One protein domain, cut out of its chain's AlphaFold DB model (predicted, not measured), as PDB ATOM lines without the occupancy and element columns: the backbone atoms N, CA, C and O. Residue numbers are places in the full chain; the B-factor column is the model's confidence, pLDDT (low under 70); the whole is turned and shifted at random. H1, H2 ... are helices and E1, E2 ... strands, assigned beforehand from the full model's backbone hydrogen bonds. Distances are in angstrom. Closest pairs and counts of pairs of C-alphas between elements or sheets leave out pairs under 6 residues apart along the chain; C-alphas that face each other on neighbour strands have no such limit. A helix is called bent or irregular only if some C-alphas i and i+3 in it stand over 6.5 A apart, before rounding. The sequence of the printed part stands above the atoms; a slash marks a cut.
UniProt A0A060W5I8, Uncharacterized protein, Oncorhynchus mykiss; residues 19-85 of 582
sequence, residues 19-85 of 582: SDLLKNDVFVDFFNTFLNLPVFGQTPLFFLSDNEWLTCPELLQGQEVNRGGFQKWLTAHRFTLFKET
ATOM      1  N   SER A  19     229.725 148.083 190.277       84.75
ATOM      2  CA  SER A  19     228.549 147.935 189.399       84.75
ATOM      3  C   SER A  19     228.678 148.592 188.025       84.75
ATOM      4  O   SER A  19     228.050 148.145 187.069       84.75
ATOM      5  N   ASP A  20     229.447 149.669 187.932       87.06
ATOM      6  CA  ASP A  20     229.567 150.507 186.745       87.06
ATOM      7  C   ASP A  20     230.845 150.164 185.972       87.06
ATOM      8  O   ASP A  20     230.812 150.068 184.747       87.06
ATOM      9  N   LEU A  21     231.924 149.808 186.680       89.19
ATOM     10  CA  LEU A  21     233.122 149.207 186.082       89.19
ATOM     11  C   LEU A  21     232.826 147.866 185.392       89.19
ATOM     12  O   LEU A  21     233.330 147.618 184.299       89.19
ATOM     13  N   LEU A  22     231.964 147.023 185.974       88.06
ATOM     14  CA  LEU A  22     231.563 145.738 185.380       88.06
ATOM     15  C   LEU A  22     230.829 145.873 184.030       88.06
ATOM     16  O   LEU A  22     230.752 144.893 183.299       88.06
ATOM     17  N   LYS A  23     230.347 147.065 183.653       87.69
ATOM     18  CA  LYS A  23     229.736 147.326 182.333       87.69
ATOM     19  C   LYS A  23     230.770 147.446 181.201       87.69
ATOM     20  O   LYS A  23     230.393 147.526 180.036       87.69
ATOM     21  N   ASN A  24     232.063 147.503 181.527       88.81
ATOM     22  CA  ASN A  24     233.155 147.746 180.586       88.81
ATOM     23  C   ASN A  24     233.935 146.447 180.313       88.81
ATOM     24  O   ASN A  24     234.620 145.931 181.194       88.81
ATOM     25  N   ASP A  25     233.878 145.950 179.075       87.31
ATOM     26  CA  ASP A  25     234.582 144.753 178.581       87.31
ATOM     27  C   ASP A  25     236.077 144.740 178.938       87.31
ATOM     28  O   ASP A  25     236.612 143.715 179.368       87.31
ATOM     29  N   VAL A  26     236.735 145.900 178.847       88.88
ATOM     30  CA  VAL A  26     238.160 146.050 179.167       88.88
ATOM     31  C   VAL A  26     238.407 145.918 180.671       88.88
ATOM     32  O   VAL A  26     239.403 145.326 181.071       88.88
ATOM     33  N   PHE A  27     237.514 146.418 181.530       93.12
ATOM     34  CA  PHE A  27     237.632 146.177 182.973       93.12
ATOM     35  C   PHE A  27     237.414 144.695 183.299       93.12
ATOM     36  O   PHE A  27     238.167 144.121 184.084       93.12
ATOM     37  N   VAL A  28     236.420 144.067 182.665       89.12
ATOM     38  CA  VAL A  28     236.042 142.671 182.911       89.12
ATOM     39  C   VAL A  28     237.164 141.691 182.540       89.12
ATOM     40  O   VAL A  28     237.428 140.791 183.332       89.12
ATOM     41  N   ASP A  29     237.899 141.872 181.432       89.69
ATOM     42  CA  ASP A  29     239.065 141.016 181.110       89.69
ATOM     43  C   ASP A  29     240.165 141.102 182.185       89.69
ATOM     44  O   ASP A  29     240.656 140.069 182.656       89.69
ATOM     45  N   PHE A  30     240.519 142.308 182.643       90.81
ATOM     46  CA  PHE A  30     241.540 142.480 183.683       90.81
ATOM     47  C   PHE A  30     241.063 141.985 185.058       90.81
ATOM     48  O   PHE A  30     241.839 141.354 185.778       90.81
ATOM     49  N   PHE A  31     239.799 142.223 185.426       92.88
ATOM     50  CA  PHE A  31     239.255 141.786 186.712       92.88
ATOM     51  C   PHE A  31     239.042 140.266 186.747       92.88
ATOM     52  O   PHE A  31     239.466 139.632 187.706       92.88
ATOM     53  N   ASN A  32     238.543 139.638 185.675       89.38
ATOM     54  CA  ASN A  32     238.518 138.174 185.552       89.38
ATOM     55  C   ASN A  32     239.936 137.572 185.541       89.38
ATOM     56  O   ASN A  32     240.151 136.501 186.107       89.38
ATOM     57  N   THR A  33     240.929 138.247 184.948       87.94
ATOM     58  CA  THR A  33     242.341 137.815 185.021       87.94
ATOM     59  C   THR A  33     242.863 137.826 186.464       87.94
ATOM     60  O   THR A  33     243.609 136.929 186.850       87.94
ATOM     61  N   PHE A  34     242.443 138.797 187.281       91.56
ATOM     62  CA  PHE A  34     242.743 138.848 188.715       91.56
ATOM     63  C   PHE A  34     241.970 137.791 189.528       91.56
ATOM     64  O   PHE A  34     242.559 137.106 190.360       91.56
ATOM     65  N   LEU A  35     240.669 137.618 189.279       89.00
ATOM     66  CA  LEU A  35     239.816 136.668 190.007       89.00
ATOM     67  C   LEU A  35     240.196 135.200 189.745       89.00
ATOM     68  O   LEU A  35     239.990 134.359 190.615       89.00
ATOM     69  N   ASN A  36     240.811 134.903 188.594       87.25
ATOM     70  CA  ASN A  36     241.411 133.601 188.275       87.25
ATOM     71  C   ASN A  36     242.727 133.300 189.024       87.25
ATOM     72  O   ASN A  36     243.261 132.199 188.870       87.25
ATOM     73  N   LEU A  37     243.306 134.240 189.787       87.25
ATOM     74  CA  LEU A  37     244.600 134.002 190.433       87.25
ATOM     75  C   LEU A  37     244.500 132.822 191.423       87.25
ATOM     76  O   LEU A  37     243.657 132.838 192.324       87.25
ATOM     77  N   PRO A  38     245.363 131.792 191.295       86.31
ATOM     78  CA  PRO A  38     245.162 130.497 191.948       86.31
ATOM     79  C   PRO A  38     245.171 130.543 193.481       86.31
ATOM     80  O   PRO A  38     244.621 129.623 194.086       86.31
ATOM     81  N   VAL A  39     245.731 131.608 194.071       88.19
ATOM     82  CA  VAL A  39     245.780 131.881 195.516       88.19
ATOM     83  C   VAL A  39     244.403 132.053 196.166       88.19
ATOM     84  O   VAL A  39     244.245 131.682 197.321       88.19
ATOM     85  N   PHE A  40     243.401 132.591 195.464       89.25
ATOM     86  CA  PHE A  40     242.064 132.791 196.037       89.25
ATOM     87  C   PHE A  40     241.325 131.468 196.206       89.25
ATOM     88  O   PHE A  40     241.394 130.639 195.303       89.25
ATOM     89  N   GLY A  41     240.570 131.277 197.291       85.00
ATOM     90  CA  GLY A  41     239.729 130.093 197.463       85.00
ATOM     91  C   GLY A  41     238.602 130.071 196.442       85.00
ATOM     92  O   GLY A  41     238.609 129.243 195.530       85.00
ATOM     93  N   GLN A  42     237.689 131.035 196.562       84.75
ATOM     94  CA  GLN A  42     236.613 131.256 195.597       84.75
ATOM     95  C   GLN A  42     237.099 132.094 194.404       84.75
ATOM     96  O   GLN A  42     237.575 133.224 194.594       84.75
ATOM     97  N   THR A  43     236.923 131.577 193.184       84.62
ATOM     98  CA  THR A  43     237.232 132.267 191.918       84.62
ATOM     99  C   THR A  43     235.949 132.491 191.096       84.62
ATOM    100  O   THR A  43     235.566 131.623 190.307       84.62
ATOM    101  N   PRO A  44     235.250 133.628 191.276       85.19
ATOM    102  CA  PRO A  44     234.088 133.992 190.470       85.19
ATOM    103  C   PRO A  44     234.520 134.625 189.139       85.19
ATOM    104  O   PRO A  44     235.511 135.350 189.101       85.19
ATOM    105  N   LEU A  45     233.768 134.403 188.060       82.75
ATOM    106  CA  LEU A  45     234.045 134.954 186.727       82.75
ATOM    107  C   LEU A  45     232.790 135.568 186.116       82.75
ATOM    108  O   LEU A  45     231.743 134.923 186.084       82.75
ATOM    109  N   PHE A  46     232.912 136.798 185.615       81.75
ATOM    110  CA  PHE A  46     231.799 137.550 185.040       81.75
ATOM    111  C   PHE A  46     231.780 137.481 183.509       81.75
ATOM    112  O   PHE A  46     232.771 137.806 182.850       81.75
ATOM    113  N   PHE A  47     230.633 137.107 182.952       79.44
ATOM    114  CA  PHE A  47     230.368 137.013 181.521       79.44
ATOM    115  C   PHE A  47     229.457 138.170 181.110       79.44
ATOM    116  O   PHE A  47     228.242 138.123 181.288       79.44
ATOM    117  N   LEU A  48     230.063 139.233 180.571       76.75
ATOM    118  CA  LEU A  48     229.364 140.464 180.175       76.75
ATOM    119  C   LEU A  48     228.349 140.243 179.034       76.75
ATOM    120  O   LEU A  48     227.372 140.977 178.948       76.75
ATOM    121  N   SER A  49     228.563 139.231 178.188       76.75
ATOM    122  CA  SER A  49     227.651 138.818 177.108       76.75
ATOM    123  C   SER A  49     226.264 138.425 177.614       76.75
ATOM    124  O   SER A  49     225.257 138.796 177.017       76.75
ATOM    125  N   ASP A  50     226.236 137.691 178.722       74.19
ATOM    126  CA  ASP A  50     225.042 137.075 179.298       74.19
ATOM    127  C   ASP A  50     224.581 137.830 180.562       74.19
ATOM    128  O   ASP A  50     223.485 137.603 181.069       74.19
ATOM    129  N   ASN A  51     225.413 138.760 181.053       77.44
ATOM    130  CA  ASN A  51     225.329 139.387 182.373       77.44
ATOM    131  C   ASN A  51     225.238 138.320 183.479       77.44
ATOM    132  O   ASN A  51     224.316 138.321 184.295       77.44
ATOM    133  N   GLU A  52     226.189 137.382 183.492       79.06
ATOM    134  CA  GLU A  52     226.174 136.214 184.382       79.06
ATOM    135  C   GLU A  52     227.481 135.998 185.146       79.06
ATOM    136  O   GLU A  52     228.560 136.407 184.714       79.06
ATOM    137  N   TRP A  53     227.382 135.316 186.288       81.50
ATOM    138  CA  TRP A  53     228.520 134.884 187.098       81.50
ATOM    139  C   TRP A  53     228.625 133.360 187.136       81.50
ATOM    140  O   TRP A  53     227.716 132.686 187.624       81.50
ATOM    141  N   LEU A  54     229.778 132.833 186.719       80.12
ATOM    142  CA  LEU A  54     230.214 131.482 187.080       80.12
ATOM    143  C   LEU A  54     231.039 131.538 188.375       80.12
ATOM    144  O   LEU A  54     231.688 132.544 188.665       80.12
ATOM    145  N   THR A  55     231.027 130.459 189.157       78.88
ATOM    146  CA  THR A  55     231.747 130.344 190.440       78.88
ATOM    147  C   THR A  55     232.509 129.021 190.511       78.88
ATOM    148  O   THR A  55     232.070 128.024 189.942       78.88
ATOM    149  N   CYS A  56     233.678 129.010 191.157       75.31
ATOM    150  CA  CYS A  56     234.483 127.803 191.347       75.31
ATOM    151  C   CYS A  56     235.235 127.880 192.697       75.31
ATOM    152  O   CYS A  56     236.211 128.630 192.797       75.31
ATOM    153  N   PRO A  57     234.811 127.133 193.740       76.38
ATOM    154  CA  PRO A  57     233.725 126.147 193.738       76.38
ATOM    155  C   PRO A  57     232.352 126.723 193.378       76.38
ATOM    156  O   PRO A  57     232.063 127.890 193.652       76.38
ATOM    157  N   GLU A  58     231.520 125.871 192.784       71.06
ATOM    158  CA  GLU A  58     230.109 126.156 192.528       71.06
ATOM    159  C   GLU A  58     229.354 126.394 193.847       71.06
ATOM    160  O   GLU A  58     229.759 125.931 194.922       71.06
ATOM    161  N   LEU A  59     228.257 127.144 193.768       68.12
ATOM    162  CA  LEU A  59     227.374 127.389 194.905       68.12
ATOM    163  C   LEU A  59     226.478 126.179 195.185       68.12
ATOM    164  O   LEU A  59     226.121 125.427 194.279       68.12
ATOM    165  N   LEU A  60     226.116 126.002 196.456       58.03
ATOM    166  CA  LEU A  60     225.244 124.913 196.887       58.03
ATOM    167  C   LEU A  60     223.831 125.122 196.324       58.03
ATOM    168  O   LEU A  60     223.217 126.157 196.575       58.03
ATOM    169  N   GLN A  61     223.333 124.127 195.587       47.84
ATOM    170  CA  GLN A  61     221.975 124.104 195.033       47.84
ATOM    171  C   GLN A  61     220.919 124.254 196.147       47.84
ATOM    172  O   GLN A  61     221.002 123.590 197.182       47.84
ATOM    173  N   GLY A  62     219.895 125.070 195.905       49.88
ATOM    174  CA  GLY A  62     218.725 125.240 196.767       49.88
ATOM    175  C   GLY A  62     218.816 126.369 197.800       49.88
ATOM    176  O   GLY A  62     217.993 126.400 198.716       49.88
ATOM    177  N   GLN A  63     219.781 127.291 197.691       51.72
ATOM    178  CA  GLN A  63     219.915 128.426 198.613       51.72
ATOM    179  C   GLN A  63     219.920 129.767 197.865       51.72
ATOM    180  O   GLN A  63     220.808 130.029 197.057       51.72
ATOM    181  N   GLU A  64     218.953 130.646 198.166       52.91
ATOM    182  CA  GLU A  64     218.865 131.977 197.549       52.91
ATOM    183  C   GLU A  64     220.138 132.797 197.805       52.91
ATOM    184  O   GLU A  64     220.371 133.327 198.895       52.91
ATOM    185  N   VAL A  65     220.968 132.917 196.768       62.25
ATOM    186  CA  VAL A  65     222.238 133.643 196.812       62.25
ATOM    187  C   VAL A  65     221.965 135.117 197.102       62.25
ATOM    188  O   VAL A  65     221.432 135.832 196.250       62.25
ATOM    189  N   ASN A  66     222.362 135.608 198.282       72.81
ATOM    190  CA  ASN A  66     222.182 137.015 198.634       72.81
ATOM    191  C   ASN A  66     223.023 137.912 197.705       72.81
ATOM    192  O   ASN A  66     224.212 138.139 197.927       72.81
ATOM    193  N   ARG A  67     222.394 138.440 196.648       72.75
ATOM    194  CA  ARG A  67     223.044 139.227 195.581       72.75
ATOM    195  C   ARG A  67     223.753 140.475 196.112       72.75
ATOM    196  O   ARG A  67     224.861 140.787 195.679       72.75
ATOM    197  N   GLY A  68     223.145 141.158 197.084       76.31
ATOM    198  CA  GLY A  68     223.762 142.303 197.761       76.31
ATOM    199  C   GLY A  68     224.946 141.889 198.638       76.31
ATOM    200  O   GLY A  68     225.944 142.604 198.709       76.31
ATOM    201  N   GLY A  69     224.867 140.717 199.263       81.44
ATOM    202  CA  GLY A  69     225.955 140.079 199.995       81.44
ATOM    203  C   GLY A  69     227.138 139.692 199.108       81.44
ATOM    204  O   GLY A  69     228.270 140.077 199.397       81.44
ATOM    205  N   PHE A  70     226.884 139.039 197.971       83.81
ATOM    206  CA  PHE A  70     227.899 138.713 196.963       83.81
ATOM    207  C   PHE A  70     228.618 139.969 196.452       83.81
ATOM    208  O   PHE A  70     229.848 140.002 196.409       83.81
ATOM    209  N   GLN A  71     227.875 141.038 196.138       83.00
ATOM    210  CA  GLN A  71     228.465 142.306 195.703       83.00
ATOM    211  C   GLN A  71     229.303 142.971 196.810       83.00
ATOM    212  O   GLN A  71     230.391 143.480 196.527       83.00
ATOM    213  N   LYS A  72     228.842 142.951 198.071       86.56
ATOM    214  CA  LYS A  72     229.621 143.436 199.228       86.56
ATOM    215  C   LYS A  72     230.926 142.655 199.386       86.56
ATOM    216  O   LYS A  72     231.981 143.275 199.501       86.56
ATOM    217  N   TRP A  73     230.869 141.323 199.326       89.81
ATOM    218  CA  TRP A  73     232.047 140.464 199.426       89.81
ATOM    219  C   TRP A  73     233.028 140.690 198.270       89.81
ATOM    220  O   TRP A  73     234.210 140.910 198.523       89.81
ATOM    221  N   LEU A  74     232.550 140.740 197.020       90.69
ATOM    222  CA  LEU A  74     233.373 141.076 195.851       90.69
ATOM    223  C   LEU A  74     234.065 142.431 196.026       90.69
ATOM    224  O   LEU A  74     235.256 142.559 195.742       90.69
ATOM    225  N   THR A  75     233.335 143.436 196.510       90.31
ATOM    226  CA  THR A  75     233.878 144.783 196.720       90.31
ATOM    227  C   THR A  75     234.972 144.761 197.793       90.31
ATOM    228  O   THR A  75     236.094 145.186 197.528       90.31
ATOM    229  N   ALA A  76     234.682 144.198 198.970       89.19
ATOM    230  CA  ALA A  76     235.600 144.181 200.105       89.19
ATOM    231  C   ALA A  76     236.818 143.260 199.893       89.19
ATOM    232  O   ALA A  76     237.954 143.715 200.032       89.19
ATOM    233  N   HIS A  77     236.596 141.994 199.526       89.44
ATOM    234  CA  HIS A  77     237.604 140.922 199.535       89.44
ATOM    235  C   HIS A  77     238.268 140.644 198.178       89.44
ATOM    236  O   HIS A  77     239.190 139.828 198.121       89.44
ATOM    237  N   ARG A  78     237.820 141.270 197.078       92.06
ATOM    238  CA  ARG A  78     238.435 141.100 195.746       92.06
ATOM    239  C   ARG A  78     238.772 142.432 195.073       92.06
ATOM    240  O   ARG A  78     239.919 142.623 194.682       92.06
ATOM    241  N   PHE A  79     237.841 143.381 194.976       92.38
ATOM    242  CA  PHE A  79     238.086 144.664 194.303       92.38
ATOM    243  C   PHE A  79     239.091 145.554 195.054       92.38
ATOM    244  O   PHE A  79     239.967 146.137 194.417       92.38
ATOM    245  N   THR A  80     239.048 145.598 196.394       90.81
ATOM    246  CA  THR A  80     240.077 146.281 197.209       90.81
ATOM    247  C   THR A  80     241.483 145.770 196.890       90.81
ATOM    248  O   THR A  80     242.365 146.558 196.561       90.81
ATOM    249  N   LEU A  81     241.674 144.444 196.910       91.12
ATOM    250  CA  LEU A  81     242.952 143.808 196.583       91.12
ATOM    251  C   LEU A  81     243.364 144.073 195.131       91.12
ATOM    252  O   LEU A  81     244.520 144.408 194.881       91.12
ATOM    253  N   PHE A  82     242.424 143.997 194.179       93.06
ATOM    254  CA  PHE A  82     242.688 144.299 192.771       93.06
ATOM    255  C   PHE A  82     243.293 145.698 192.606       93.06
ATOM    256  O   PHE A  82     244.333 145.819 191.954       93.06
ATOM    257  N   LYS A  83     242.731 146.718 193.277       90.75
ATOM    258  CA  LYS A  83     243.251 148.099 193.272       90.75
ATOM    259  C   LYS A  83     244.693 148.225 193.798       90.75
ATOM    260  O   LYS A  83     245.378 149.170 193.416       90.75
ATOM    261  N   GLU A  84     245.208 147.286 194.597       86.62
ATOM    262  CA  GLU A  84     246.617 147.283 195.043       86.62
ATOM    263  C   GLU A  84     247.598 146.620 194.049       86.62
ATOM    264  O   GLU A  84     248.816 146.828 194.146       86.62
ATOM    265  N   THR A  85     247.106 145.824 193.093       89.62
ATOM    266  CA  THR A  85     247.932 145.051 192.142       89.62
ATOM    267  C   THR A  85     248.571 145.915 191.056       89.62
ATOM    268  O   THR A  85     248.070 146.980 190.709       89.62
TER     269      THR A  85
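AT A GLANCE: This is residues 19 to 85 of the 582 residues of an uncharacterized protein of Oncorhynchus mykiss (UniProt A0A060W5I8). A small hairpin of two short strands, E1 and E2, has helix H1 beside E1, and the longer helix H2 crosses over this layer, set off from E1. A loop from E2 to H2 sticks out with residues 59 to 66. The printed part has 67 residues, ordered H1, E1, E2, H2, mostly helix, with an antiparallel sheet E1 - E2; it is compact, radius of gyration of the C-alphas 11.9 A, spanning 34 by 27 by 19 A.

IN THESE COORDINATES: E1 is residues 45 to 47, 6.7 A; E2 is 52 to 54, 6.8 A. H1, residues 25 to 35, 14.9 A, begins at C-alpha 25 (234.582, 144.753, 178.581). H2, residues 67 to 84, 24.9 A, ends at C-alpha 84 (246.617, 147.283, 195.043); it has a kink of 29 degrees near residue 74, and is neither bent nor irregular, but only just: C-alphas 77 and 80 are 6.3 A apart.

HOW THE PARTS SIT: E1 and E2 form an antiparallel hairpin, 148 degrees; N 47 and O 52, 2.8 A, are within hydrogen-bond range. The closest C-alphas of H1 and E1 are Asn 32 and Leu 45, 5.6 A. With residues 78 to 82 alone, H2 only just touches H1, with 3 pairs of C-alphas within 8 A, the closest Phe 34 and Phe 82, 6.8 A; their lines are about perpendicular, 85 degrees. E1 and H2 are apart. O i to N i+4 pairs are within range in 6 of 7 for H1 and 10 of 14 for H2.

THE WHOLE: The C-alphas farthest apart, Gly 62 and Thr 85, are 35.6 A apart. The printed part has no cut; the link E2 to H2 is long. Residues 59 to 65 are under pLDDT 70.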